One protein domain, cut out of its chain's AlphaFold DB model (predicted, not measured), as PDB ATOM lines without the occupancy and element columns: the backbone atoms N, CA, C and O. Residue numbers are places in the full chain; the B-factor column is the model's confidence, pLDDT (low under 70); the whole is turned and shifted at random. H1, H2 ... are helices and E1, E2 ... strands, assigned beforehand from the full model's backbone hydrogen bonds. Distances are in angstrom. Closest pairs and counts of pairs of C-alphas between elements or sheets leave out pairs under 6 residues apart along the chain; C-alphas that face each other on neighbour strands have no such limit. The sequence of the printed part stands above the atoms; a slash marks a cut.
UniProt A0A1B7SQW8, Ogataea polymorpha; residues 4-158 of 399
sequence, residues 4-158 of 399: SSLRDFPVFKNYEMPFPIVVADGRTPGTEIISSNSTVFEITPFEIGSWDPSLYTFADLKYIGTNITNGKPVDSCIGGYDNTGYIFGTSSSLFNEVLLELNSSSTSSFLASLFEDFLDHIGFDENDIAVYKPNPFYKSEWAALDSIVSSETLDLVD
ATOM      1  N   SER A   4      48.085   3.387  -7.750       97.81
ATOM      2  CA  SER A   4      49.243   4.159  -7.277       97.81
ATOM      3  C   SER A   4      50.519   3.335  -7.112       97.81
ATOM      4  O   SER A   4      51.612   3.887  -7.245       97.81
ATOM      5  N   SER A   5      50.431   2.015  -6.891       97.19
ATOM      6  CA  SER A   5      51.626   1.161  -6.820       97.19
ATOM      7  C   SER A   5      52.362   1.051  -8.157       97.19
ATOM      8  O   SER A   5      53.541   0.699  -8.163       97.19
ATOM      9  N   LEU A   6      51.728   1.425  -9.279       96.56
ATOM     10  CA  LEU A   6      52.397   1.490 -10.579       96.56
ATOM     11  C   LEU A   6      53.594   2.450 -10.561       96.56
ATOM     12  O   LEU A   6      54.602   2.164 -11.204       96.56
ATOM     13  N   ARG A   7      53.540   3.514  -9.739       96.25
ATOM     14  CA  ARG A   7      54.659   4.447  -9.508       96.25
ATOM     15  C   ARG A   7      55.947   3.722  -9.117       96.25
ATOM     16  O   ARG A   7      57.034   4.243  -9.353       96.25
ATOM     17  N   ASP A   8      55.838   2.541  -8.507       96.62
ATOM     18  CA  ASP A   8      56.977   1.776  -8.019       96.62
ATOM     19  C   ASP A   8      57.568   0.787  -9.019       96.62
ATOM     20  O   ASP A   8      58.693   0.316  -8.803       96.62
ATOM     21  N   PHE A   9      56.860   0.501 -10.110       96.69
ATOM     22  CA  PHE A   9      57.234  -0.537 -11.059       96.69
ATOM     23  C   PHE A   9      58.400  -0.054 -11.938       96.69
ATOM     24  O   PHE A   9      58.378   1.090 -12.399       96.69
ATOM     25  N   PRO A  10      59.408  -0.905 -12.223       97.81
ATOM     26  CA  PRO A  10      60.546  -0.515 -13.057       97.81
ATOM     27  C   PRO A  10      60.137   0.031 -14.428       97.81
ATOM     28  O   PRO A  10      60.639   1.072 -14.828       97.81
ATOM     29  N   VAL A  11      59.165  -0.606 -15.090       96.94
ATOM     30  CA  VAL A  11      58.659  -0.178 -16.408       96.94
ATOM     31  C   VAL A  11      58.082   1.242 -16.393       96.94
ATOM     32  O   VAL A  11      58.246   1.986 -17.354       96.94
ATOM     33  N   PHE A  12      57.466   1.652 -15.281       96.56
ATOM     34  CA  PHE A  12      56.934   3.002 -15.112       96.56
ATOM     35  C   PHE A  12      58.054   4.001 -14.796       96.56
ATOM     36  O   PHE A  12      58.166   5.040 -15.440       96.56
ATOM     37  N   LYS A  13      58.948   3.657 -13.856       96.44
ATOM     38  CA  LYS A  13      60.104   4.493 -13.466       96.44
ATOM     39  C   LYS A  13      61.088   4.741 -14.614       96.44
ATOM     40  O   LYS A  13      61.727   5.789 -14.645       96.44
ATOM     41  N   ASN A  14      61.213   3.782 -15.528       97.69
ATOM     42  CA  ASN A  14      62.113   3.848 -16.676       97.69
ATOM     43  C   ASN A  14      61.462   4.439 -17.936       97.69
ATOM     44  O   ASN A  14      62.130   4.499 -18.967       97.69
ATOM     45  N   TYR A  15      60.198   4.879 -17.875       96.81
ATOM     46  CA  TYR A  15      59.459   5.408 -19.032       96.81
ATOM     47  C   TYR A  15      59.327   4.395 -20.189       96.81
ATOM     48  O   TYR A  15      59.330   4.764 -21.361       96.81
ATOM     49  N   GLU A  16      59.218   3.102 -19.864       97.56
ATOM     50  CA  GLU A  16      59.089   2.000 -20.834       97.56
ATOM     51  C   GLU A  16      57.623   1.690 -21.186       97.56
ATOM     52  O   GLU A  16      57.345   0.809 -21.999       97.56
ATOM     53  N   MET A  17      56.675   2.409 -20.584       95.75
ATOM     54  CA  MET A  17      55.245   2.330 -20.877       95.75
ATOM     55  C   MET A  17      54.628   3.734 -20.976       95.75
ATOM     56  O   MET A  17      55.143   4.660 -20.342       95.75
ATOM     57  N   PRO A  18      53.520   3.908 -21.721       95.56
ATOM     58  CA  PRO A  18      52.749   5.147 -21.690       95.56
ATOM     59  C   PRO A  18      52.228   5.464 -20.285       95.56
ATOM     60  O   PRO A  18      51.998   4.563 -19.474       95.56
ATOM     61  N   PHE A  19      52.007   6.748 -20.013       97.00
ATOM     62  CA  PHE A  19      51.356   7.200 -18.790       97.00
ATOM     63  C   PHE A  19      49.864   6.827 -18.833       97.00
ATOM     64  O   PHE A  19      49.159   7.330 -19.709       97.00
ATOM     65  N   PRO A  20      49.372   5.930 -17.956       96.81
ATOM     66  CA  PRO A  20      47.992   5.481 -18.027       96.81
ATOM     67  C   PRO A  20      47.060   6.501 -17.377       96.81
ATOM     68  O   PRO A  20      47.348   7.032 -16.303       96.81
ATOM     69  N   ILE A  21      45.924   6.717 -18.028       98.12
ATOM     70  CA  ILE A  21      44.843   7.585 -17.576       98.12
ATOM     71  C   ILE A  21      43.549   6.780 -17.696       98.12
ATOM     72  O   ILE A  21      43.318   6.139 -18.720       98.12
ATOM     73  N   VAL A  22      42.742   6.788 -16.641       98.12
ATOM     74  CA  VAL A  22      41.394   6.212 -16.596       98.12
ATOM     75  C   VAL A  22      40.413   7.359 -16.379       98.12
ATOM     76  O   VAL A  22      40.751   8.310 -15.674       98.12
ATOM     77  N   VAL A  23      39.230   7.286 -16.982       97.81
ATOM     78  CA  VAL A  23      38.178   8.291 -16.803       97.81
ATOM     79  C   VAL A  23      36.947   7.684 -16.143       97.81
ATOM     80  O   VAL A  23      36.723   6.483 -16.235       97.81
ATOM     81  N   ALA A  24      36.182   8.514 -15.457       96.81
ATOM     82  CA  ALA A  24      34.887   8.179 -14.879       96.81
ATOM     83  C   ALA A  24      34.039   9.450 -14.859       96.81
ATOM     84  O   ALA A  24      34.604  10.542 -14.786       96.81
ATOM     85  N   ASP A  25      32.721   9.325 -14.846       94.25
ATOM     86  CA  ASP A  25      31.840  10.486 -14.745       94.25
ATOM     87  C   ASP A  25      31.327  10.667 -13.316       94.25
ATOM     88  O   ASP A  25      31.095   9.709 -12.581       94.25
ATOM     89  N   GLY A  26      31.189  11.915 -12.877       91.62
ATOM     90  CA  GLY A  26      30.606  12.238 -11.578       91.62
ATOM     91  C   GLY A  26      29.087  12.274 -11.642       91.62
ATOM     92  O   GLY A  26      28.541  13.216 -12.220       91.62
ATOM     93  N   ARG A  27      28.413  11.323 -10.980       86.25
ATOM     94  CA  ARG A  27      26.944  11.234 -10.925       86.25
ATOM     95  C   ARG A  27      26.449  11.087  -9.499       86.25
ATOM     96  O   ARG A  27      26.696  10.078  -8.853       86.25
ATOM     97  N   THR A  28      25.705  12.072  -9.003       80.06
ATOM     98  CA  THR A  28      25.007  11.916  -7.718       80.06
ATOM     99  C   THR A  28      23.784  11.002  -7.907       80.06
ATOM    100  O   THR A  28      23.118  11.120  -8.941       80.06
ATOM    101  N   PRO A  29      23.435  10.151  -6.925       73.56
ATOM    102  CA  PRO A  29      22.199   9.369  -6.939       73.56
ATOM    103  C   PRO A  29      20.957  10.169  -7.365       73.56
ATOM    104  O   PRO A  29      20.754  11.305  -6.917       73.56
ATOM    105  N   GLY A  30      20.120   9.573  -8.214       63.81
ATOM    106  CA  GLY A  30      18.884  10.169  -8.730       63.81
ATOM    107  C   GLY A  30      19.065  11.322  -9.728       63.81
ATOM    108  O   GLY A  30      18.125  12.100  -9.919       63.81
ATOM    109  N   THR A  31      20.247  11.470 -10.338       66.88
ATOM    110  CA  THR A  31      20.520  12.483 -11.375       66.88
ATOM    111  C   THR A  31      20.915  11.845 -12.706       66.88
ATOM    112  O   THR A  31      21.516  10.778 -12.726       66.88
ATOM    113  N   GLU A  32      20.587  12.514 -13.812       65.50
ATOM    114  CA  GLU A  32      21.034  12.145 -15.160       65.50
ATOM    115  C   GLU A  32      22.221  13.021 -15.582       65.50
ATOM    116  O   GLU A  32      22.278  14.213 -15.248       65.50
ATOM    117  N   ILE A  33      23.144  12.444 -16.353       67.62
ATOM    118  CA  ILE A  33      24.290  13.148 -16.935       67.62
ATOM    119  C   ILE A  33      24.074  13.322 -18.432       67.62
ATOM    120  O   ILE A  33      23.555  12.445 -19.115       67.62
ATOM    121  N   ILE A  34      24.502  14.472 -18.945       67.88
ATOM    122  CA  ILE A  34      24.674  14.715 -20.375       67.88
ATOM    123  C   ILE A  34      26.078  15.276 -20.617       67.88
ATOM    124  O   ILE A  34      26.620  15.994 -19.782       67.88
ATOM    125  N   SER A  35      26.653  15.046 -21.798       68.88
ATOM    126  CA  SER A  35      28.023  15.483 -22.135       68.88
ATOM    127  C   SER A  35      28.369  16.928 -21.746       68.88
ATOM    128  O   SER A  35      29.451  17.223 -21.249       68.88
ATOM    129  N   SER A  36      27.429  17.861 -21.933       71.75
ATOM    130  CA  SER A  36      27.664  19.287 -21.657       71.75
ATOM    131  C   SER A  36      27.756  19.658 -20.166       71.75
ATOM    132  O   SER A  36      28.279  20.729 -19.846       71.75
ATOM    133  N   ASN A  37      27.240  18.814 -19.262       76.31
ATOM    134  CA  ASN A  37      27.203  19.067 -17.818       76.31
ATOM    135  C   ASN A  37      28.007  18.052 -16.987       76.31
ATOM    136  O   ASN A  37      28.193  18.299 -15.791       76.31
ATOM    137  N   SER A  38      28.486  16.968 -17.607       85.44
ATOM    138  CA  SER A  38      29.259  15.916 -16.954       85.44
ATOM    139  C   SER A  38      30.532  16.470 -16.320       85.44
ATOM    140  O   SER A  38      31.232  17.306 -16.902       85.44
ATOM    141  N   THR A  39      30.821  16.011 -15.099       93.62
ATOM    142  CA  THR A  39      32.144  16.188 -14.491       93.62
ATOM    143  C   THR A  39      32.963  14.951 -14.804       93.62
ATOM    144  O   THR A  39      32.751  13.912 -14.183       93.62
ATOM    145  N   VAL A  40      33.891  15.073 -15.744       95.75
ATOM    146  CA  VAL A  40      34.792  13.999 -16.151       95.75
ATOM    147  C   VAL A  40      35.934  13.940 -15.148       95.75
ATOM    148  O   VAL A  40      36.780  14.839 -15.071       95.75
ATOM    149  N   PHE A  41      35.955  12.880 -14.353       97.50
ATOM    150  CA  PHE A  41      37.055  12.564 -13.462       97.50
ATOM    151  C   PHE A  41      38.165  11.869 -14.227       97.50
ATOM    152  O   PHE A  41      37.953  10.940 -14.997       97.50
ATOM    153  N   GLU A  42      39.381  12.297 -13.944       97.75
ATOM    154  CA  GLU A  42      40.599  11.671 -14.390       97.75
ATOM    155  C   GLU A  42      41.258  10.953 -13.213       97.75
ATOM    156  O   GLU A  42      41.446  11.529 -12.138       97.75
ATOM    157  N   ILE A  43      41.634   9.696 -13.429       98.56
ATOM    158  CA  ILE A  43      42.339   8.850 -12.475       98.56
ATOM    159  C   ILE A  43      43.666   8.430 -13.107       98.56
ATOM    160  O   ILE A  43      43.717   7.696 -14.096       98.56
ATOM    161  N   THR A  44      44.767   8.861 -12.506       98.44
ATOM    162  CA  THR A  44      46.133   8.503 -12.905       98.44
ATOM    163  C   THR A  44      46.829   7.766 -11.772       98.44
ATOM    164  O   THR A  44      46.360   7.800 -10.636       98.44
ATOM    165  N   PRO A  45      47.999   7.142 -11.994       97.94
ATOM    166  CA  PRO A  45      48.757   6.577 -10.891       97.94
ATOM    167  C   PRO A  45      49.017   7.587  -9.778       97.94
ATOM    168  O   PRO A  45      49.183   7.152  -8.645       97.94
ATOM    169  N   PHE A  46      49.061   8.897 -10.056       98.38
ATOM    170  CA  PHE A  46      49.364   9.948  -9.084       98.38
ATOM    171  C   PHE A  46      48.138  10.517  -8.376       98.38
ATOM    172  O   PHE A  46      48.189  10.729  -7.165       98.38
ATOM    173  N   GLU A  47      47.046  10.730  -9.092       98.06
ATOM    174  CA  GLU A  47      45.949  11.557  -8.602       98.06
ATOM    175  C   GLU A  47      44.595  11.154  -9.178       98.06
ATOM    176  O   GLU A  47      44.518  10.509 -10.221       98.06
ATOM    177  N   ILE A  48      43.544  11.531  -8.456       98.19
ATOM    178  CA  ILE A  48      42.161  11.551  -8.928       98.19
ATOM    179  C   ILE A  48      41.653  12.985  -8.843       98.19
ATOM    180  O   ILE A  48      41.950  13.681  -7.871       98.19
ATOM    181  N   GLY A  49      40.893  13.438  -9.829       97.25
ATOM    182  CA  GLY A  49      40.312  14.778  -9.835       97.25
ATOM    183  C   GLY A  49      39.693  15.102 -11.176       97.25
ATOM    184  O   GLY A  49      39.429  14.197 -11.955       97.25
ATOM    185  N   SER A  50      39.455  16.375 -11.450       96.50
ATOM    186  CA  SER A  50      38.889  16.800 -12.728       96.50
ATOM    187  C   SER A  50      39.450  18.155 -13.140       96.50
ATOM    188  O   SER A  50      39.741  19.005 -12.296       96.50
ATOM    189  N   TRP A  51      39.579  18.333 -14.453       95.44
ATOM    190  CA  TRP A  51      39.896  19.603 -15.107       95.44
ATOM    191  C   TRP A  51      38.657  20.469 -15.348       95.44
ATOM    192  O   TRP A  51      38.778  21.618 -15.786       95.44
ATOM    193  N   ASP A  52      37.474  19.937 -15.055       94.56
ATOM    194  CA  ASP A  52      36.224  20.650 -15.241       94.56
ATOM    195  C   ASP A  52      36.000  21.666 -14.110       94.56
ATOM    196  O   ASP A  52      36.321  21.377 -12.950       94.56
ATOM    197  N   PRO A  53      35.402  22.839 -14.388       93.00
ATOM    198  CA  PRO A  53      35.165  23.887 -13.397       93.00
ATOM    199  C   PRO A  53      34.290  23.451 -12.216       93.00
ATOM    200  O   PRO A  53      34.346  24.072 -11.156       93.00
ATOM    201  N   SER A  54      33.483  22.396 -12.371       92.69
ATOM    202  CA  SER A  54      32.705  21.804 -11.278       92.69
ATOM    203  C   SER A  54      33.574  21.351 -10.098       92.69
ATOM    204  O   SER A  54      33.133  21.460  -8.950       92.69
ATOM    205  N   LEU A  55      34.810  20.908 -10.348       94.38
ATOM    206  CA  LEU A  55      35.740  20.443  -9.318       94.38
ATOM    207  C   LEU A  55      37.095  21.156  -9.382       94.38
ATOM    208  O   LEU A  55      37.550  21.655  -8.358       94.38
ATOM    209  N   TYR A  56      37.736  21.186 -10.551       94.06
ATOM    210  CA  TYR A  56      39.019  21.841 -10.835       94.06
ATOM    211  C   TYR A  56      40.128  21.620  -9.786       94.06
ATOM    212  O   TYR A  56      40.946  22.496  -9.501       94.06
ATOM    213  N   THR A  57      40.148  20.443  -9.161       94.88
ATOM    214  CA  THR A  57      41.138  20.074  -8.147       94.88
ATOM    215  C   THR A  57      41.398  18.576  -8.178       94.88
ATOM    216  O   THR A  57      40.545  17.782  -8.577       94.88
ATOM    217  N   PHE A  58      42.578  18.197  -7.693       96.88
ATOM    218  CA  PHE A  58      43.056  16.822  -7.644       96.88
ATOM    219  C   PHE A  58      43.462  16.425  -6.223       96.88
ATOM    220  O   PHE A  58      43.846  17.265  -5.404       96.88
ATOM    221  N   ALA A  59      43.369  15.131  -5.931       96.69
ATOM    222  CA  ALA A  59      43.790  14.505  -4.686       96.69
ATOM    223  C   ALA A  59      44.766  13.358  -4.981       96.69
ATOM    224  O   ALA A  59      44.601  12.642  -5.966       96.69
ATOM    225  N   ASP A  60      45.767  13.143  -4.117       96.94
ATOM    226  CA  ASP A  60      46.716  12.032  -4.293       96.94
ATOM    227  C   ASP A  60      45.975  10.696  -4.207       96.94
ATOM    228  O   ASP A  60      45.429  10.331  -3.158       96.94
ATOM    229  N   LEU A  61      46.013   9.941  -5.308       97.75
ATOM    230  CA  LEU A  61      45.269   8.698  -5.453       97.75
ATOM    231  C   LEU A  61      45.622   7.690  -4.351       97.75
ATOM    232  O   LEU A  61      44.771   6.941  -3.875       97.75
ATOM    233  N   LYS A  62      46.877   7.701  -3.886       97.25
ATOM    234  CA  LYS A  62      47.353   6.800  -2.833       97.25
ATOM    235  C   LYS A  62      46.569   6.962  -1.531       97.25
ATOM    236  O   LYS A  62      46.543   6.022  -0.740       97.25
ATOM    237  N   TYR A  63      45.980   8.134  -1.288       96.81
ATOM    238  CA  TYR A  63      45.396   8.519  -0.006       96.81
ATOM    239  C   TYR A  63      43.882   8.739  -0.034       96.81
ATOM    240  O   TYR A  63      43.342   9.250   0.945       96.81
ATOM    241  N   ILE A  64      43.184   8.308  -1.088       95.81
ATOM    242  CA  ILE A  64      41.728   8.509  -1.245       95.81
ATOM    243  C   ILE A  64      40.872   7.847  -0.154       95.81
ATOM    244  O   ILE A  64      39.716   8.201   0.012       95.81
ATOM    245  N   GLY A  65      41.430   6.917   0.627       94.38
ATOM    246  CA  GLY A  65      40.758   6.347   1.802       94.38
ATOM    247  C   GLY A  65      40.857   7.214   3.064       94.38
ATOM    248  O   GLY A  65      40.333   6.843   4.112       94.38
ATOM    249  N   THR A  66      41.582   8.334   3.012       95.31
ATOM    250  CA  THR A  66      41.831   9.203   4.169       95.31
ATOM    251  C   THR A  66      40.639  10.108   4.419       95.31
ATOM    252  O   THR A  66      40.185  10.799   3.513       95.31
ATOM    253  N   ASN A  67      40.172  10.182   5.668       94.94
ATOM    254  CA  ASN A  67      39.173  11.177   6.034       94.94
ATOM    255  C   ASN A  67      39.806  12.572   5.988       94.94
ATOM    256  O   ASN A  67      40.707  12.878   6.779       94.94
ATOM    257  N   ILE A  68      39.346  13.400   5.057       92.31
ATOM    258  CA  ILE A  68      39.839  14.758   4.876       92.31
ATOM    259  C   ILE A  68      38.727  15.786   5.069       92.31
ATOM    260  O   ILE A  68      37.537  15.508   4.949       92.31
ATOM    261  N   THR A  69      39.113  17.017   5.371       94.31
ATOM    262  CA  THR A  69      38.222  18.175   5.361       94.31
ATOM    263  C   THR A  69      38.991  19.361   4.804       94.31
ATOM    264  O   THR A  69      40.035  19.725   5.349       94.31
ATOM    265  N   ASN A  70      38.487  19.948   3.715       93.69
ATOM    266  CA  ASN A  70      39.141  21.040   2.989       93.69
ATOM    267  C   ASN A  70      40.623  20.737   2.674       93.69
ATOM    268  O   ASN A  70      41.533  21.460   3.089       93.69
ATOM    269  N   GLY A  71      40.872  19.579   2.050       91.06
ATOM    270  CA  GLY A  71      42.212  19.143   1.636       91.06
ATOM    271  C   GLY A  71      43.166  18.744   2.770       91.06
ATOM    272  O   GLY A  71      44.335  18.460   2.512       91.06
ATOM    273  N   LYS A  72      42.711  18.719   4.032       92.44
ATOM    274  CA  LYS A  72      43.544  18.362   5.191       92.44
ATOM    275  C   LYS A  72      43.065  17.069   5.840       92.44
ATOM    276  O   LYS A  72      41.869  16.952   6.103       92.44
ATOM    277  N   PRO A  73      43.967  16.121   6.146       93.69
ATOM    278  CA  PRO A  73      43.590  14.902   6.844       93.69
ATOM    279  C   PRO A  73      43.136  15.227   8.271       93.69
ATOM    280  O   PRO A  73      43.771  16.021   8.969       93.69
ATOM    281  N   VAL A  74      42.028  14.618   8.691       91.44
ATOM    282  CA  VAL A  74      41.520  14.720  10.069       91.44
ATOM    283  C   VAL A  74      42.301  13.784  10.997       91.44
ATOM    284  O   VAL A  74      42.576  14.145  12.139       91.44
ATOM    285  N   ASP A  75      42.723  12.629  10.473       88.31
ATOM    286  CA  ASP A  75      43.450  11.575  11.187       88.31
ATOM    287  C   ASP A  75      44.692  11.106  10.393       88.31
ATOM    288  O   ASP A  75      45.262  11.841   9.587       88.31
ATOM    289  N   SER A  76      45.151   9.872  10.628       91.94
ATOM    290  CA  SER A  76      46.244   9.260   9.860       91.94
ATOM    291  C   SER A  76      45.863   9.081   8.388       91.94
ATOM    292  O   SER A  76      44.739   8.692   8.080       91.94
ATOM    293  N   CYS A  77      46.819   9.286   7.479       93.56
ATOM    294  CA  CYS A  77      46.621   8.999   6.060       93.56
ATOM    295  C   CYS A  77      46.440   7.491   5.826       93.56
ATOM    296  O   CYS A  77      47.266   6.683   6.258       93.56
ATOM    297  N   ILE A  78      45.383   7.126   5.108       94.81
ATOM    298  CA  ILE A  78      45.010   5.752   4.769       94.81
ATOM    299  C   ILE A  78      45.268   5.548   3.281       94.81
ATOM    300  O   ILE A  78      44.804   6.337   2.462       94.81
ATOM    301  N   GLY A  79      45.991   4.482   2.934       94.38
ATOM    302  CA  GLY A  79      46.204   4.087   1.543       94.38
ATOM    303  C   GLY A  79      45.786   2.654   1.252       94.38
ATOM    304  O   GLY A  79      45.535   1.875   2.173       94.38
ATOM    305  N   GLY A  80      45.719   2.315  -0.037       93.56
ATOM    306  CA  GLY A  80      45.302   0.996  -0.523       93.56
ATOM    307  C   GLY A  80      43.848   0.902  -0.992       93.56
ATOM    308  O   GLY A  80      43.443  -0.162  -1.453       93.56
ATOM    309  N   TYR A  81      43.083   1.996  -0.897       93.88
ATOM    310  CA  TYR A  81      41.714   2.098  -1.425       93.88
ATOM    311  C   TYR A  81      41.674   2.121  -2.958       93.88
ATOM    312  O   TYR A  81      40.702   1.688  -3.564       93.88
ATOM    313  N   ASP A  82      42.758   2.556  -3.590       95.75
ATOM    314  CA  ASP A  82      42.944   2.644  -5.035       95.75
ATOM    315  C   ASP A  82      43.251   1.275  -5.672       95.75
ATOM    316  O   ASP A  82      44.158   1.127  -6.497       95.75
ATOM    317  N   ASN A  83      42.526   0.233  -5.256       96.44
ATOM    318  CA  ASN A  83      42.614  -1.087  -5.865       96.44
ATOM    319  C   ASN A  83      42.369  -0.969  -7.376       96.44
ATOM    320  O   ASN A  83      41.371  -0.397  -7.806       96.44
ATOM    321  N   THR A  84      43.265  -1.535  -8.186       95.81
ATOM    322  CA  THR A  84      43.186  -1.393  -9.648       95.81
ATOM    323  C   THR A  84      41.879  -1.942 -10.225       95.81
ATOM    324  O   THR A  84      41.321  -1.335 -11.128       95.81
ATOM    325  N   GLY A  85      41.359  -3.047  -9.681       94.75
ATOM    326  CA  GLY A  85      40.076  -3.604 -10.115       94.75
ATOM    327  C   GLY A  85      38.887  -2.716  -9.752       94.75
ATOM    328  O   GLY A  85      37.928  -2.665 -10.508       94.75
ATOM    329  N   TYR A  86      38.966  -1.977  -8.642       93.88
ATOM    330  CA  TYR A  86      37.922  -1.027  -8.252       93.88
ATOM    331  C   TYR A  86      37.909   0.213  -9.154       93.88
ATOM    332  O   TYR A  86      36.846   0.641  -9.588       93.88
ATOM    333  N   ILE A  87      39.087   0.738  -9.508       96.25
ATOM    334  CA  ILE A  87      39.214   1.854 -10.461       96.25
ATOM    335  C   ILE A  87      38.697   1.452 -11.843       96.25
ATOM    336  O   ILE A  87      37.914   2.185 -12.438       96.25
ATOM    337  N   PHE A  88      39.090   0.277 -12.341       94.88
ATOM    338  CA  PHE A  88      38.589  -0.210 -13.628       94.88
ATOM    339  C   PHE A  88      37.085  -0.480 -13.578       94.88
ATOM    340  O   PHE A  88      36.386  -0.054 -14.482       94.88
ATOM    341  N   GLY A  89      36.585  -1.093 -12.501       91.31
ATOM    342  CA  GLY A  89      35.151  -1.311 -12.310       91.31
ATOM    343  C   GLY A  89      34.341  -0.018 -12.179       91.31
ATOM    344  O   GLY A  89      33.196  -0.001 -12.599       91.31
ATOM    345  N   THR A  90      34.929   1.061 -11.649       93.00
ATOM    346  CA  THR A  90      34.312   2.401 -11.630       93.00
ATOM    347  C   THR A  90      34.173   2.950 -13.046       93.00
ATOM    348  O   THR A  90      33.091   3.333 -13.451       93.00
ATOM    349  N   SER A  91      35.266   2.930 -13.815       93.81
ATOM    350  CA  SER A  91      35.295   3.401 -15.207       93.81
ATOM    351  C   SER A  91      34.433   2.569 -16.156       93.81
ATOM    352  O   SER A  91      34.259   2.983 -17.294       93.81
ATOM    353  N   SER A  92      33.954   1.404 -15.712       89.12
ATOM    354  CA  SER A  92      33.114   0.487 -16.473       89.12
ATOM    355  C   SER A  92      31.854   0.087 -15.690       89.12
ATOM    356  O   SER A  92      31.449  -1.079 -15.719       89.12
ATOM    357  N   SER A  93      31.298   0.975 -14.864       79.56
ATOM    358  CA  SER A  93      30.202   0.606 -13.960       79.56
ATOM    359  C   SER A  93      28.850   0.418 -14.662       79.56
ATOM    360  O   SER A  93      27.946  -0.148 -14.049       79.56
ATOM    361  N   LEU A  94      28.755   0.726 -15.964       61.66
ATOM    362  CA  LEU A  94      27.631   0.392 -16.847       61.66
ATOM    363  C   LEU A  94      27.255  -1.097 -16.761       61.66
ATOM    364  O   LEU A  94      26.086  -1.476 -16.828       61.66
ATOM    365  N   PHE A  95      28.233  -1.978 -16.525       51.59
ATOM    366  CA  PHE A  95      27.981  -3.410 -16.323       51.59
ATOM    367  C   PHE A  95      27.105  -3.725 -15.094       51.59
ATOM    368  O   PHE A  95      26.583  -4.837 -14.990       51.59
ATOM    369  N   ASN A  96      26.899  -2.773 -14.182       50.00
ATOM    370  CA  ASN A  96      25.982  -2.927 -13.058       50.00
ATOM    371  C   ASN A  96      24.538  -2.521 -13.406       50.00
ATOM    372  O   ASN A  96      23.616  -3.109 -12.839       50.00
ATOM    373  N   GLU A  97      24.310  -1.611 -14.366       48.44
ATOM    374  CA  GLU A  97      22.967  -1.369 -14.930       48.44
ATOM    375  C   GLU A  97      22.440  -2.644 -15.613       48.44
ATOM    376  O   GLU A  97      21.279  -3.031 -15.479       48.44
ATOM    377  N   VAL A  98      23.345  -3.395 -16.244       45.56
ATOM    378  CA  VAL A  98      23.062  -4.689 -16.879       45.56
ATOM    379  C   VAL A  98      22.607  -5.750 -15.878       45.56
ATOM    380  O   VAL A  98      21.782  -6.593 -16.224       45.56
ATOM    381  N   LEU A  99      23.071  -5.731 -14.622       44.34
ATOM    382  CA  LEU A  99      22.558  -6.656 -13.597       44.34
ATOM    383  C   LEU A  99      21.055  -6.442 -13.339       44.34
ATOM    384  O   LEU A  99      20.351  -7.400 -13.007       44.34
ATOM    385  N   LEU A 100      20.544  -5.224 -13.553       42.53
ATOM    386  CA  LEU A 100      19.119  -4.908 -13.447       42.53
ATOM    387  C   LEU A 100      18.334  -5.421 -14.669       42.53
ATOM    388  O   LEU A 100      17.255  -5.993 -14.498       42.53
ATOM    389  N   GLU A 101      18.887  -5.319 -15.884       38.59
ATOM    390  CA  GLU A 101      18.261  -5.869 -17.100       38.59
ATOM    391  C   GLU A 101      18.350  -7.406 -17.195       38.59
ATOM    392  O   GLU A 101      17.409  -8.062 -17.657       38.59
ATOM    393  N   LEU A 102      19.430  -8.021 -16.705       42.19
ATOM    394  CA  LEU A 102      19.615  -9.479 -16.676       42.19
ATOM    395  C   LEU A 102      18.666 -10.186 -15.698       42.19
ATOM    396  O   LEU A 102      18.340 -11.352 -15.911       42.19
ATOM    397  N   ASN A 103      18.144  -9.491 -14.682       41.41
ATOM    398  CA  ASN A 103      17.063 -10.017 -13.836       41.41
ATOM    399  C   ASN A 103      15.733 -10.156 -14.617       41.41
ATOM    400  O   ASN A 103      14.841 -10.919 -14.245       41.41
ATOM    401  N   SER A 104      15.597  -9.449 -15.745       43.72
ATOM    402  CA  SER A 104      14.403  -9.486 -16.598       43.72
ATOM    403  C   SER A 104      14.502 -10.460 -17.782       43.72
ATOM    404  O   SER A 104      13.476 -10.804 -18.378       43.72
ATOM    405  N   SER A 105      15.704 -10.953 -18.113       45.34
ATOM    406  CA  SER A 105      15.942 -11.820 -19.274       45.34
ATOM    407  C   SER A 105      16.634 -13.135 -18.892       45.34
ATOM    408  O   SER A 105      17.667 -13.192 -18.234       45.34
ATOM    409  N   SER A 106      16.024 -14.250 -19.298       46.97
ATOM    410  CA  SER A 106      16.389 -15.607 -18.879       46.97
ATOM    411  C   SER A 106      17.809 -16.017 -19.302       46.97
ATOM    412  O   SER A 106      18.006 -16.499 -20.420       46.97
ATOM    413  N   THR A 107      18.780 -15.906 -18.396       44.50
ATOM    414  CA  THR A 107      20.134 -16.468 -18.541       44.50
ATOM    415  C   THR A 107      20.486 -17.430 -17.392       44.50
ATOM    416  O   THR A 107      19.752 -17.579 -16.420       44.50
ATOM    417  N   SER A 108      21.567 -18.195 -17.593       46.78
ATOM    418  CA  SER A 108      22.076 -19.317 -16.782       46.78
ATOM    419  C   SER A 108      21.907 -19.168 -15.258       46.78
ATOM    420  O   SER A 108      22.524 -18.310 -14.627       46.78
ATOM    421  N   SER A 109      21.163 -20.097 -14.644       48.84
ATOM    422  CA  SER A 109      20.847 -20.134 -13.204       48.84
ATOM    423  C   SER A 109      22.062 -20.180 -12.265       48.84
ATOM    424  O   SER A 109      21.925 -19.937 -11.069       48.84
ATOM    425  N   PHE A 110      23.255 -20.503 -12.775       44.00
ATOM    426  CA  PHE A 110      24.486 -20.536 -11.981       44.00
ATOM    427  C   PHE A 110      25.084 -19.142 -11.748       44.00
ATOM    428  O   PHE A 110      25.593 -18.877 -10.666       44.00
ATOM    429  N   LEU A 111      25.006 -18.245 -12.738       46.22
ATOM    430  CA  LEU A 111      25.468 -16.865 -12.568       46.22
ATOM    431  C   LEU A 111      24.439 -16.072 -11.763       46.22
ATOM    432  O   LEU A 111      24.812 -15.424 -10.796       46.22
ATOM    433  N   ALA A 112      23.148 -16.233 -12.067       50.03
ATOM    434  CA  ALA A 112      22.078 -15.612 -11.291       50.03
ATOM    435  C   ALA A 112      22.183 -15.937  -9.787       50.03
ATOM    436  O   ALA A 112      22.180 -15.027  -8.974       50.03
ATOM    437  N   SER A 113      22.401 -17.204  -9.408       46.09
ATOM    438  CA  SER A 113      22.474 -17.598  -7.987       46.09
ATOM    439  C   SER A 113      23.745 -17.161  -7.251       46.09
ATOM    440  O   SER A 113      23.688 -16.896  -6.054       46.09
ATOM    441  N   LEU A 114      24.895 -17.062  -7.932       43.81
ATOM    442  CA  LEU A 114      26.132 -16.573  -7.310       43.81
ATOM    443  C   LEU A 114      26.070 -15.060  -7.029       43.81
ATOM    444  O   LEU A 114      26.737 -14.577  -6.115       43.81
ATOM    445  N   PHE A 115      25.278 -14.333  -7.822       49.59
ATOM    446  CA  PHE A 115      25.091 -12.890  -7.703       49.59
ATOM    447  C   PHE A 115      23.854 -12.508  -6.879       49.59
ATOM    448  O   PHE A 115      23.935 -11.515  -6.170       49.59
ATOM    449  N   GLU A 116      22.773 -13.295  -6.860       47.06
ATOM    450  CA  GLU A 116      21.624 -13.093  -5.953       47.06
ATOM    451  C   GLU A 116      22.071 -13.067  -4.480       47.06
ATOM    452  O   GLU A 116      21.731 -12.134  -3.759       47.06
ATOM    453  N   ASP A 117      22.939 -13.992  -4.052       43.75
ATOM    454  CA  ASP A 117      23.481 -14.007  -2.678       43.75
ATOM    455  C   ASP A 117      24.374 -12.783  -2.365       43.75
ATOM    456  O   ASP A 117      24.478 -12.356  -1.210       43.75
ATOM    457  N   PHE A 118      25.026 -12.208  -3.385       44.22
ATOM    458  CA  PHE A 118      25.870 -11.014  -3.254       44.22
ATOM    459  C   PHE A 118      25.044  -9.716  -3.265       44.22
ATOM    460  O   PHE A 118      25.345  -8.787  -2.516       44.22
ATOM    461  N   LEU A 119      23.985  -9.672  -4.077       42.28
ATOM    462  CA  LEU A 119      23.112  -8.516  -4.285       42.28
ATOM    463  C   LEU A 119      22.033  -8.387  -3.201       42.28
ATOM    464  O   LEU A 119      21.702  -7.269  -2.827       42.28
ATOM    465  N   ASP A 120      21.569  -9.480  -2.588       43.66
ATOM    466  CA  ASP A 120      20.641  -9.419  -1.441       43.66
ATOM    467  C   ASP A 120      21.249  -8.724  -0.200       43.66
ATOM    468  O   ASP A 120      20.532  -8.342   0.727       43.66
ATOM    469  N   HIS A 121      22.573  -8.519  -0.176       41.84
ATOM    470  CA  HIS A 121      23.283  -7.787   0.880       41.84
ATOM    471  C   HIS A 121      23.599  -6.320   0.532       41.84
ATOM    472  O   HIS A 121      24.053  -5.584   1.414       41.84
ATOM    473  N   ILE A 122      23.357  -5.877  -0.707       44.09
ATOM    474  CA  ILE A 122      23.659  -4.522  -1.191       44.09
ATOM    475  C   ILE A 122      22.350  -3.915  -1.710       44.09
ATOM    476  O   ILE A 122      21.816  -4.320  -2.733       44.09
ATOM    477  N   GLY A 123      21.784  -2.990  -0.933       36.91
ATOM    478  CA  GLY A 123      20.462  -2.417  -1.181       36.91
ATOM    479  C   GLY A 123      20.320  -1.794  -2.573       36.91
ATOM    480  O   GLY A 123      21.121  -0.953  -2.964       36.91
ATOM    481  N   PHE A 124      19.264  -2.210  -3.268       39.78
ATOM    482  CA  PHE A 124      18.827  -1.720  -4.571       39.78
ATOM    483  C   PHE A 124      18.384  -0.251  -4.509       39.78
ATOM    484  O   PHE A 124      17.431   0.054  -3.795       39.78
ATOM    485  N   ASP A 125      19.092   0.610  -5.249       48.09
ATOM    486  CA  ASP A 125      18.534   1.702  -6.079       48.09
ATOM    487  C   ASP A 125      19.613   2.443  -6.921       48.09
ATOM    488  O   ASP A 125      19.253   3.279  -7.735       48.09
ATOM    489  N   GLU A 126      20.916   2.131  -6.806       56.59
ATOM    490  CA  GLU A 126      22.014   2.840  -7.518       56.59
ATOM    491  C   GLU A 126      23.235   1.912  -7.762       56.59
ATOM    492  O   GLU A 126      24.362   2.197  -7.349       56.59
ATOM    493  N   ASN A 127      23.015   0.715  -8.323       58.66
ATOM    494  CA  ASN A 127      24.044  -0.342  -8.390       58.66
ATOM    495  C   ASN A 127      25.225  -0.021  -9.324       58.66
ATOM    496  O   ASN A 127      26.275  -0.650  -9.221       58.66
ATOM    497  N   ASP A 128      25.069   0.936 -10.224       65.00
ATOM    498  CA  ASP A 128      26.062   1.443 -11.173       65.00
ATOM    499  C   ASP A 128      26.907   2.598 -10.638       65.00
ATOM    500  O   ASP A 128      27.882   2.989 -11.274       65.00
ATOM    501  N   ILE A 129      26.631   3.064  -9.421       80.38
ATOM    502  CA  ILE A 129      27.436   4.090  -8.766       80.38
ATOM    503  C   ILE A 129      28.558   3.456  -7.934       80.38
ATOM    504  O   ILE A 129      28.347   2.733  -6.956       80.38
ATOM    505  N   ALA A 130      29.799   3.785  -8.284       88.31
ATOM    506  CA  ALA A 130      30.974   3.501  -7.481       88.31
ATOM    507  C   ALA A 130      31.126   4.534  -6.350       88.31
ATOM    508  O   ALA A 130      31.384   5.717  -6.567       88.31
ATOM    509  N   VAL A 131      31.004   4.043  -5.116       90.81
ATOM    510  CA  VAL A 131      31.017   4.841  -3.880       90.81
ATOM    511  C   VAL A 131      32.435   5.033  -3.322       90.81
ATOM    512  O   VAL A 131      33.001   4.141  -2.684       90.81
ATOM    513  N   TYR A 132      32.974   6.245  -3.435       93.81
ATOM    514  CA  TYR A 132      34.243   6.648  -2.824       93.81
ATOM    515  C   TYR A 132      33.986   7.342  -1.482       93.81
ATOM    516  O   TYR A 132      33.711   8.543  -1.410       93.81
ATOM    517  N   LYS A 133      34.087   6.575  -0.389       93.44
ATOM    518  CA  LYS A 133      33.970   7.081   0.986       93.44
ATOM    519  C   LYS A 133      35.223   6.744   1.808       93.44
ATOM    520  O   LYS A 133      35.547   5.561   1.946       93.44
ATOM    521  N   PRO A 134      35.891   7.732   2.431       94.69
ATOM    522  CA  PRO A 134      35.556   9.165   2.475       94.69
ATOM    523  C   PRO A 134      35.808   9.904   1.149       94.69
ATOM    524  O   PRO A 134      36.716   9.556   0.405       94.69
ATOM    525  N   ASN A 135      35.024  10.953   0.886       95.62
ATOM    526  CA  ASN A 135      35.181  11.819  -0.281       95.62
ATOM    527  C   ASN A 135      36.484  12.650  -0.203       95.62
ATOM    528  O   ASN A 135      36.622  13.484   0.703       95.62
ATOM    529  N   PRO A 136      37.410  12.507  -1.173       95.88
ATOM    530  CA  PRO A 136      38.672  13.247  -1.212       95.88
ATOM    531  C   PRO A 136      38.527  14.732  -1.595       95.88
ATOM    532  O   PRO A 136      39.528  15.438  -1.705       95.88
ATOM    533  N   PHE A 137      37.305  15.233  -1.766       96.62
ATOM    534  CA  PHE A 137      37.000  16.639  -2.049       96.62
ATOM    535  C   PHE A 137      36.051  17.258  -1.020       96.62
ATOM    536  O   PHE A 137      35.595  18.392  -1.193       96.62
ATOM    537  N   TYR A 138      35.772  16.549   0.079       95.94
ATOM    538  CA  TYR A 138      34.842  17.017   1.097       95.94
ATOM    539  C   TYR A 138      35.256  18.384   1.667       95.94
ATOM    540  O   TYR A 138      36.364  18.566   2.195       95.94
ATOM    541  N   LYS A 139      34.335  19.350   1.574       95.12
ATOM    542  CA  LYS A 139      34.508  20.758   1.965       95.12
ATOM    543  C   LYS A 139      35.698  21.454   1.296       95.12
ATOM    544  O   LYS A 139      36.263  22.368   1.894       95.12
ATOM    545  N   SER A 140      36.108  21.008   0.108       92.12
ATOM    546  CA  SER A 140      37.129  21.703  -0.678       92.12
ATOM    547  C   SER A 140      36.657  23.116  -1.017       92.12
ATOM    548  O   SER A 140      35.565  23.294  -1.547       92.12
ATOM    549  N   GLU A 141      37.482  24.121  -0.726       90.38
ATOM    550  CA  GLU A 141      37.220  25.514  -1.117       90.38
ATOM    551  C   GLU A 141      37.506  25.798  -2.602       90.38
ATOM    552  O   GLU A 141      37.186  26.880  -3.090       90.38
ATOM    553  N   TRP A 142      38.107  24.836  -3.310       85.88
ATOM    554  CA  TRP A 142      38.539  24.977  -4.705       85.88
ATOM    555  C   TRP A 142      37.526  24.460  -5.728       85.88
ATOM    556  O   TRP A 142      37.635  24.800  -6.900       85.88
ATOM    557  N   ALA A 143      36.548  23.666  -5.291       86.12
ATOM    558  CA  ALA A 143      35.541  23.071  -6.160       86.12
ATOM    559  C   ALA A 143      34.237  23.875  -6.146       86.12
ATOM    560  O   ALA A 143      33.815  24.381  -5.105       86.12
ATOM    561  N   ALA A 144      33.597  23.994  -7.310       83.56
ATOM    562  CA  ALA A 144      32.414  24.832  -7.490       83.56
ATOM    563  C   ALA A 144      31.088  24.089  -7.256       83.56
ATOM    564  O   ALA A 144      30.073  24.726  -6.964       83.56
ATOM    565  N   LEU A 145      31.069  22.760  -7.402       89.06
ATOM    566  CA  LEU A 145      29.842  21.971  -7.370       89.06
ATOM    567  C   LEU A 145      29.514  21.468  -5.957       89.06
ATOM    568  O   LEU A 145      30.213  20.624  -5.394       89.06
ATOM    569  N   ASP A 146      28.399  21.957  -5.406       88.38
ATOM    570  CA  ASP A 146      27.948  21.639  -4.042       88.38
ATOM    571  C   ASP A 146      27.683  20.141  -3.828       88.38
ATOM    572  O   ASP A 146      28.031  19.603  -2.778       88.38
ATOM    573  N   SER A 147      27.146  19.441  -4.836       87.19
ATOM    574  CA  SER A 147      26.871  18.000  -4.738       87.19
ATOM    575  C   SER A 147      28.134  17.164  -4.505       87.19
ATOM    576  O   SER A 147      28.052  16.122  -3.859       87.19
ATOM    577  N   ILE A 148      29.305  17.645  -4.941       91.19
ATOM    578  CA  ILE A 148      30.593  17.006  -4.656       91.19
ATOM    579  C   ILE A 148      31.096  17.429  -3.273       91.19
ATOM    580  O   ILE A 148      31.412  16.577  -2.451       91.19
ATOM    581  N   VAL A 149      31.188  18.728  -2.972       93.50
ATOM    582  CA  VAL A 149      31.901  19.188  -1.759       93.50
ATOM    583  C   VAL A 149      31.107  19.051  -0.461       93.50
ATOM    584  O   VAL A 149      31.713  18.972   0.612       93.50
ATOM    585  N   SER A 150      29.775  19.010  -0.527       92.94
ATOM    586  CA  SER A 150      28.909  18.874   0.652       92.94
ATOM    587  C   SER A 150      28.620  17.416   1.023       92.94
ATOM    588  O   SER A 150      28.169  17.153   2.142       92.94
ATOM    589  N   SER A 151      28.938  16.465   0.141       92.81
ATOM    590  CA  SER A 151      28.778  15.030   0.380       92.81
ATOM    591  C   SER A 151      30.025  14.405   1.013       92.81
ATOM    592  O   SER A 151      31.152  14.656   0.594       92.81
ATOM    593  N   GLU A 152      29.842  13.530   2.005       93.69
ATOM    594  CA  GLU A 152      30.933  12.699   2.549       93.69
ATOM    595  C   GLU A 152      31.360  11.565   1.604       93.69
ATOM    596  O   GLU A 152      32.340  10.868   1.884       93.69
ATOM    597  N   THR A 153      30.612  11.369   0.522       93.25
ATOM    598  CA  THR A 153      30.820  10.347  -0.498       93.25
ATOM    599  C   THR A 153      31.020  11.027  -1.846       93.25
ATOM    600  O   THR A 153      30.305  11.970  -2.175       93.25
ATOM    601  N   LEU A 154      32.004  10.560  -2.607       94.50
ATOM    602  CA  LEU A 154      32.127  10.872  -4.022       94.50
ATOM    603  C   LEU A 154      31.528   9.709  -4.819       94.50
ATOM    604  O   LEU A 154      31.924   8.564  -4.620       94.50
ATOM    605  N   ASP A 155      30.585  10.025  -5.695       92.19
ATOM    606  CA  ASP A 155      29.828   9.061  -6.488       92.19
ATOM    607  C   ASP A 155      30.286   9.152  -7.948       92.19
ATOM    608  O   ASP A 155      30.186  10.217  -8.567       92.19
ATOM    609  N   LEU A 156      30.854   8.059  -8.462       93.94
ATOM    610  CA  LEU A 156      31.407   7.972  -9.815       93.94
ATOM    611  C   LEU A 156      30.752   6.840 -10.605       93.94
ATOM    612  O   LEU A 156      30.414   5.810 -10.026       93.94
ATOM    613  N   VAL A 157      30.637   7.010 -11.915       90.56
ATOM    614  CA  VAL A 157      30.059   6.036 -12.851       90.56
ATOM    615  C   VAL A 157      30.963   5.832 -14.073       90.56
ATOM    616  O   VAL A 157      32.064   6.395 -14.139       90.56
ATOM    617  N   ASP A 158      30.518   5.011 -15.024       90.81
ATOM    618  CA  ASP A 158      31.227   4.718 -16.266       90.81
ATOM    619  C   ASP A 158      31.525   6.012 -17.034       90.81
ATOM    620  O   ASP A 158      30.666   6.874 -17.193       90.81
TER     621      ASP A 158
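What this domain is: This is residues 4 to 158 of the 399 residues of a protein of Ogataea polymorpha (UniProt A0A1B7SQW8). A six-stranded sheet, curled like part of a barrel and left open between its edge strands E4 and E5, makes the core, and H3 packs on it, mainly beside E1 and E6. From this core the short helices H1 and H2 reach out at one place and the helices H4 and H5 at another, where residues 13 to 18 and residues 104 to 111 stick out. The printed part has 155 residues, with six named helices and six named strands in the order H1 H2 E1 E2 E3 E4 H3 H4 H5 E5 H6 E6, and the sheet runs E4 E3 E2 E1 E6 E5, antiparallel throughout. The class is mixed, helices and strands, with 65 of the 155 residues, under half, in named elements. The whole is compact, with a radius of gyration of the C-alphas of 17.1 A and spans of 47 by 40 by 35 A.

Where its parts are: The sheet's longer strands are E1, residues 22 to 26, 13.3 A long; E2, residues 39 to 43, 12.7 A; and E6, residues 154 to 158, 13.7 A, ending at C-alpha 158 at (31.227, 4.718, -16.266). The shorter strands are E3, residues 47 to 49, E4, residues 58 to 60, and E5, residues 130 to 132. H3 holds residues 84 to 91 and is 10.8 A long. H4, residues 94 to 102, measures 12.7 A, and H5, residues 109 to 119, measures 14.8 A from C-alpha 109 at (20.847, -20.134, -13.204). The short helices are H1, residues 4 to 8, from C-alpha 4 at (49.243, 4.159, -7.277); H2, residues 10 to 13; and H6, residues 146 to 149.

How they stand to each other: The strands E1, E2, E3 and E4 form a meander, each strand the antiparallel neighbour of the one before, and E1 and E2, E2 and E3, and E3 and E4 are hairpins. Between E2 and E1, N 41 and O 24 are 2.7 A apart, within hydrogen-bond range; between E3 and E2 it is N 42 and O 49, 2.8 A, and between E4 and E3 it is N 59 and O 48, 2.8 A. E6 is staggered: residues 156 to 158 pair with E1, with N 157 and O 25 at 2.8 A, and residues 154 to 156 pair with E5, with N 130 and O 156 at 2.7 A. H3 is on the sheet; its closest C-alphas to E6 are those of Ser 91 and Asp 158, 4.4 A apart, and to E1 those of Ser 91 and Ala 24, 4.8 A apart. H4 only grazes the sheet with its residues 94 to 96, and H6 only grazes it with its residues 147 to 148. H3 and H4 are only just apart, their closest C-alphas 8.5 A from each other. H4 and H5 are apart, and H5 is not on the sheet. H1 and H2, neither on the sheet, are close but not clearly touching, with the C-alphas of Leu 6 and Phe 12 closest at 6.6 A. In H3 each O i to N i+4 pair is within hydrogen-bond range; H4 has 3 of 5, H5 5 of 7, and H1 0 of 1 but 2 of 2 O i to N i+3 pairs, while H2 and H6 are too short for an O i to N i+4 pair.

The domain as a whole: The two C-alphas farthest apart, those of Ser 109 and Glu 141, are 50.0 A from each other. The sheet is strongly twisted, its strands' lines turning by 106 degrees from edge to edge. The long links are E1 to E2, E4 to H3, which has 23 residues, and E5 to H6. The printed part has no cut. The mean pLDDT of the printed part is 81.8, and residues 30 to 35 and 94 to 128 are under 70.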